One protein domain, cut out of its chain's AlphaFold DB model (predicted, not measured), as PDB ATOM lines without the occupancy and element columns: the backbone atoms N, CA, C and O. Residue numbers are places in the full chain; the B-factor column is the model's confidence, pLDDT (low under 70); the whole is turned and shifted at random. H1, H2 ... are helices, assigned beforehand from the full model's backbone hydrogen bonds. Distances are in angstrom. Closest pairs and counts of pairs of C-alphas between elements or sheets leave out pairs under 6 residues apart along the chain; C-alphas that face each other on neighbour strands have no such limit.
ATOM      1  N   GLU A  10       1.130  -5.694 -14.886       95.81
ATOM      2  CA  GLU A  10       0.046  -6.542 -14.388       95.81
ATOM      3  C   GLU A  10      -1.320  -5.856 -14.483       95.81
ATOM      4  O   GLU A  10      -2.263  -6.414 -15.050       95.81
ATOM      5  N   GLY A  11      -1.436  -4.620 -13.994       96.06
ATOM      6  CA  GLY A  11      -2.707  -3.911 -14.009       96.06
ATOM      7  C   GLY A  11      -3.158  -3.543 -15.421       96.06
ATOM      8  O   GLY A  11      -4.340  -3.684 -15.737       96.06
ATOM      9  N   ARG A  12      -2.230  -3.186 -16.322       96.62
ATOM     10  CA  ARG A  12      -2.549  -2.981 -17.749       96.62
ATOM     11  C   ARG A  12      -3.092  -4.247 -18.402       96.62
ATOM     12  O   ARG A  12      -4.103  -4.182 -19.101       96.62
ATOM     13  N   MET A  13      -2.450  -5.392 -18.173       96.44
ATOM     14  CA  MET A  13      -2.910  -6.664 -18.738       96.44
ATOM     15  C   MET A  13      -4.252  -7.086 -18.142       96.44
ATOM     16  O   MET A  13      -5.152  -7.474 -18.884       96.44
ATOM     17  N   THR A  14      -4.434  -6.917 -16.833       96.56
ATOM     18  CA  THR A  14      -5.705  -7.221 -16.167       96.56
ATOM     19  C   THR A  14      -6.851  -6.392 -16.751       96.56
ATOM     20  O   THR A  14      -7.905  -6.938 -17.079       96.56
ATOM     21  N   LEU A  15      -6.652  -5.084 -16.961       96.06
ATOM     22  CA  LEU A  15      -7.657  -4.222 -17.595       96.06
ATOM     23  C   LEU A  15      -7.929  -4.616 -19.051       96.06
ATOM     24  O   LEU A  15      -9.087  -4.645 -19.464       96.06
ATOM     25  N   ARG A  16      -6.889  -4.975 -19.814       95.62
ATOM     26  CA  ARG A  16      -7.040  -5.466 -21.190       95.62
ATOM     27  C   ARG A  16      -7.923  -6.715 -21.243       95.62
ATOM     28  O   ARG A  16      -8.885  -6.744 -22.007       95.62
ATOM     29  N   TYR A  17      -7.636  -7.725 -20.423       96.75
ATOM     30  CA  TYR A  17      -8.386  -8.984 -20.428       96.75
ATOM     31  C   TYR A  17      -9.784  -8.857 -19.815       96.75
ATOM     32  O   TYR A  17     -10.697  -9.568 -20.227       96.75
ATOM     33  N   ARG A  18     -10.022  -7.885 -18.925       95.00
ATOM     34  CA  ARG A  18     -11.383  -7.522 -18.487       95.00
ATOM     35  C   ARG A  18     -12.282  -7.019 -19.615       95.00
ATOM     36  O   ARG A  18     -13.500  -7.056 -19.459       95.00
ATOM     37  N   GLY A  19     -11.724  -6.576 -20.740       95.56
ATOM     38  CA  GLY A  19     -12.496  -6.265 -21.943       95.56
ATOM     39  C   GLY A  19     -12.908  -7.497 -22.758       95.56
ATOM     40  O   GLY A  19     -13.734  -7.378 -23.657       95.56
ATOM     41  N   TYR A  20     -12.343  -8.678 -22.484       96.44
ATOM     42  CA  TYR A  20     -12.540  -9.874 -23.310       96.44
ATOM     43  C   TYR A  20     -13.680 -10.744 -22.794       96.44
ATOM     44  O   TYR A  20     -13.960 -10.797 -21.594       96.44
ATOM     45  N   ARG A  21     -14.328 -11.485 -23.695       96.31
ATOM     46  CA  ARG A  21     -15.270 -12.533 -23.288       96.31
ATOM     47  C   ARG A  21     -14.536 -13.645 -22.544       96.31
ATOM     48  O   ARG A  21     -13.381 -13.939 -22.849       96.31
ATOM     49  N   THR A  22     -15.222 -14.290 -21.602       94.88
ATOM     50  CA  THR A  22     -14.663 -15.411 -20.832       94.88
ATOM     51  C   THR A  22     -14.154 -16.528 -21.743       94.88
ATOM     52  O   THR A  22     -13.090 -17.068 -21.479       94.88
ATOM     53  N   GLU A  23     -14.836 -16.811 -22.859       95.19
ATOM     54  CA  GLU A  23     -14.413 -17.852 -23.810       95.19
ATOM     55  C   GLU A  23     -13.035 -17.561 -24.420       95.19
ATOM     56  O   GLU A  23     -12.255 -18.476 -24.660       95.19
ATOM     57  N   VAL A  24     -12.715 -16.283 -24.652       96.31
ATOM     58  CA  VAL A  24     -11.405 -15.867 -25.176       96.31
ATOM     59  C   VAL A  24     -10.326 -16.057 -24.113       96.31
ATOM     60  O   VAL A  24      -9.255 -16.566 -24.419       96.31
ATOM     61  N   ILE A  25     -10.620 -15.691 -22.862       96.88
ATOM     62  CA  ILE A  25      -9.693 -15.865 -21.734       96.88
ATOM     63  C   ILE A  25      -9.393 -17.355 -21.520       96.88
ATOM     64  O   ILE A  25      -8.237 -17.724 -21.345       96.88
ATOM     65  N   LEU A  26     -10.416 -18.214 -21.586       96.00
ATOM     66  CA  LEU A  26     -10.261 -19.665 -21.469       96.00
ATOM     67  C   LEU A  26      -9.371 -20.231 -22.576       96.00
ATOM     68  O   LEU A  26      -8.409 -20.929 -22.277       96.00
ATOM     69  N   LYS A  27      -9.617 -19.855 -23.835       95.69
ATOM     70  CA  LYS A  27      -8.780 -20.294 -24.962       95.69
ATOM     71  C   LYS A  27      -7.322 -19.860 -24.818       95.69
ATOM     72  O   LYS A  27      -6.429 -20.658 -25.071       95.69
ATOM     73  N   GLU A  28      -7.070 -18.627 -24.375       95.81
ATOM     74  CA  GLU A  28      -5.708 -18.136 -24.106       95.81
ATOM     75  C   GLU A  28      -5.003 -18.909 -22.981       95.81
ATOM     76  O   GLU A  28      -3.779 -19.009 -22.987       95.81
ATOM     77  N   LEU A  29      -5.768 -19.459 -22.035       95.00
ATOM     78  CA  LEU A  29      -5.287 -20.350 -20.975       95.00
ATOM     79  C   LEU A  29      -5.166 -21.818 -21.423       95.00
ATOM     80  O   LEU A  29      -4.807 -22.668 -20.613       95.00
ATOM     81  N   GLY A  30      -5.488 -22.138 -22.681       94.56
ATOM     82  CA  GLY A  30      -5.526 -23.516 -23.177       94.56
ATOM     83  C   GLY A  30      -6.696 -24.342 -22.630       94.56
ATOM     84  O   GLY A  30      -6.647 -25.567 -22.661       94.56
ATOM     85  N   LEU A  31      -7.735 -23.683 -22.113       93.94
ATOM     86  CA  LEU A  31      -8.932 -24.310 -21.562       93.94
ATOM     87  C   LEU A  31     -10.056 -24.325 -22.600       93.94
ATOM     88  O   LEU A  31     -10.297 -23.329 -23.290       93.94
ATOM     89  N   ASP A  32     -10.785 -25.437 -22.665       93.50
ATOM     90  CA  ASP A  32     -11.970 -25.554 -23.510       93.50
ATOM     91  C   ASP A  32     -13.176 -24.861 -22.837       93.50
ATOM     92  O   ASP A  32     -13.529 -25.205 -21.703       93.50
ATOM     93  N   PRO A  33     -13.812 -23.861 -23.481       89.50
ATOM     94  CA  PRO A  33     -15.012 -23.220 -22.946       89.50
ATOM     95  C   PRO A  33     -16.238 -24.138 -22.870       89.50
ATOM     96  O   PRO A  33     -17.150 -23.831 -22.103       89.50
ATOM     97  N   GLN A  41     -13.885 -21.573 -12.331       91.81
ATOM     98  CA  GLN A  41     -13.275 -20.405 -11.707       91.81
ATOM     99  C   GLN A  41     -14.054 -19.151 -12.087       91.81
ATOM    100  O   GLN A  41     -14.631 -19.067 -13.178       91.81
ATOM    101  N   SER A  42     -14.032 -18.154 -11.209       93.50
ATOM    102  CA  SER A  42     -14.559 -16.837 -11.539       93.50
ATOM    103  C   SER A  42     -13.763 -16.203 -12.680       93.50
ATOM    104  O   SER A  42     -12.594 -16.506 -12.931       93.50
ATOM    105  N   ARG A  43     -14.401 -15.268 -13.383       94.81
ATOM    106  CA  ARG A  43     -13.761 -14.550 -14.488       94.81
ATOM    107  C   ARG A  43     -12.506 -13.799 -14.040       94.81
ATOM    108  O   ARG A  43     -11.532 -13.767 -14.782       94.81
ATOM    109  N   ASP A  44     -12.519 -13.217 -12.845       94.88
ATOM    110  CA  ASP A  44     -11.361 -12.497 -12.319       94.88
ATOM    111  C   ASP A  44     -10.199 -13.441 -11.966       94.88
ATOM    112  O   ASP A  44      -9.049 -13.087 -12.211       94.88
ATOM    113  N   GLU A  45     -10.471 -14.657 -11.478       95.81
ATOM    114  CA  GLU A  45      -9.434 -15.677 -11.256       95.81
ATOM    115  C   GLU A  45      -8.798 -16.139 -12.568       95.81
ATOM    116  O   GLU A  45      -7.576 -16.250 -12.652       95.81
ATOM    117  N   LEU A  46      -9.606 -16.344 -13.612       96.25
ATOM    118  CA  LEU A  46      -9.099 -16.677 -14.946       96.25
ATOM    119  C   LEU A  46      -8.198 -15.564 -15.493       96.25
ATOM    120  O   LEU A  46      -7.129 -15.831 -16.033       96.25
ATOM    121  N   ILE A  47      -8.601 -14.303 -15.322       97.25
ATOM    122  CA  ILE A  47      -7.778 -13.165 -15.738       97.25
ATOM    123  C   ILE A  47      -6.475 -13.125 -14.938       97.25
ATOM    124  O   ILE A  47      -5.418 -12.953 -15.537       97.25
ATOM    125  N   ALA A  48      -6.524 -13.310 -13.617       96.19
ATOM    126  CA  ALA A  48      -5.328 -13.317 -12.779       96.19
ATOM    127  C   ALA A  48      -4.341 -14.418 -13.202       96.19
ATOM    128  O   ALA A  48      -3.149 -14.153 -13.344       96.19
ATOM    129  N   GLN A  49      -4.838 -15.625 -13.488       96.06
ATOM    130  CA  GLN A  49      -4.018 -16.724 -14.005       96.06
ATOM    131  C   GLN A  49      -3.402 -16.396 -15.362       96.06
ATOM    132  O   GLN A  49      -2.212 -16.625 -15.567       96.06
ATOM    133  N   LEU A  50      -4.187 -15.818 -16.275       96.50
ATOM    134  CA  LEU A  50      -3.696 -15.458 -17.600       96.50
ATOM    135  C   LEU A  50      -2.606 -14.386 -17.516       96.50
ATOM    136  O   LEU A  50      -1.589 -14.480 -18.199       96.50
ATOM    137  N   VAL A  51      -2.793 -13.379 -16.665       96.81
ATOM    138  CA  VAL A  51      -1.795 -12.328 -16.440       96.81
ATOM    139  C   VAL A  51      -0.523 -12.914 -15.836       96.81
ATOM    140  O   VAL A  51       0.558 -12.640 -16.353       96.81
ATOM    141  N   ALA A  52      -0.642 -13.760 -14.810       96.19
ATOM    142  CA  ALA A  52       0.504 -14.432 -14.204       96.19
ATOM    143  C   ALA A  52       1.289 -15.251 -15.243       96.19
ATOM    144  O   ALA A  52       2.499 -15.079 -15.360       96.19
ATOM    145  N   MET A  53       0.592 -16.048 -16.063       95.62
ATOM    146  CA  MET A  53       1.198 -16.854 -17.128       95.62
ATOM    147  C   MET A  53       1.980 -15.997 -18.133       95.62
ATOM    148  O   MET A  53       3.099 -16.340 -18.505       95.62
ATOM    149  N   LYS A  54       1.411 -14.869 -18.575       94.94
ATOM    150  CA  LYS A  54       2.042 -14.002 -19.582       94.94
ATOM    151  C   LYS A  54       3.182 -13.146 -19.027       94.94
ATOM    152  O   LYS A  54       4.018 -12.719 -19.808       94.94
ATOM    153  N   LEU A  55       3.199 -12.864 -17.725       93.19
ATOM    154  CA  LEU A  55       4.306 -12.152 -17.075       93.19
ATOM    155  C   LEU A  55       5.460 -13.085 -16.684       93.19
ATOM    156  O   LEU A  55       6.568 -12.607 -16.466       93.19
ATOM    157  N   SER A  56       5.200 -14.391 -16.578       88.50
ATOM    158  CA  SER A  56       6.222 -15.411 -16.315       88.50
ATOM    159  C   SER A  56       6.939 -15.936 -17.565       88.50
ATOM    160  O   SER A  56       7.894 -16.696 -17.423       88.50
ATOM    161  N   ALA A  57       6.453 -15.579 -18.758       69.12
ATOM    162  CA  ALA A  57       6.992 -15.985 -20.057       69.12
ATOM    163  C   ALA A  57       7.961 -14.932 -20.611       69.12
ATOM    164  O   ALA A  57       8.963 -15.344 -21.235       69.12
TER     165      ALA A  57
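Overview. This is residues 10 to 33 and 41 to 57 of the 57 residues of an uncharacterized protein of Enterobacter hormaechei (UniProt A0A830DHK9). Three helices make a small triangle: the longest, H3, has H1 and H2 packed on it, H2 running nearly alongside and H1 crossing it at a slant. The printed part has 41 residues with three named helices, in the order H1, H2, H3, and no named strand; its class is all helix. It is compact, with a radius of gyration of the C-alphas of 9.2 A, and rounded, spanning 24 by 20 by 14 A.

Along the chain. H3, residues 43 to 55, measures 18.4 A from C-alpha 43 to C-alpha 55 at (4.306, -12.152, -17.075). H1, residues 10 to 18, starts with C-alpha 10 at (0.046, -6.542, -14.388) and measures 12.2 A. H2 holds residues 22 to 28.

Arrangement. H3 touches H1 at a steep tilt of 46 degrees, opposite ways; their closest C-alphas, Met 13 and Val 51, are 6.2 A apart. H3 touches H2 at a shallow tilt of 22 degrees, the same way; the closest C-alphas, Thr 22 and Arg 43, are 6.5 A apart. H1 and H2 are close but not clearly touching, the closest C-alphas, Tyr 17 and Ile 25, at 7.1 A. In H1, H2 and H3 every O i to N i+4 pair is within hydrogen-bond range.

Size, cuts and confidence. The C-alphas farthest apart, Gly 11 and Asp 32, are 25.4 A apart. Residues 34 to 40 are not printed; C-alphas 33 and 41 are 11.7 A apart across this cut, in the link from H2 to H3. The link from H1 to H2 is tight. Residue 57 alone has pLDDT under 70.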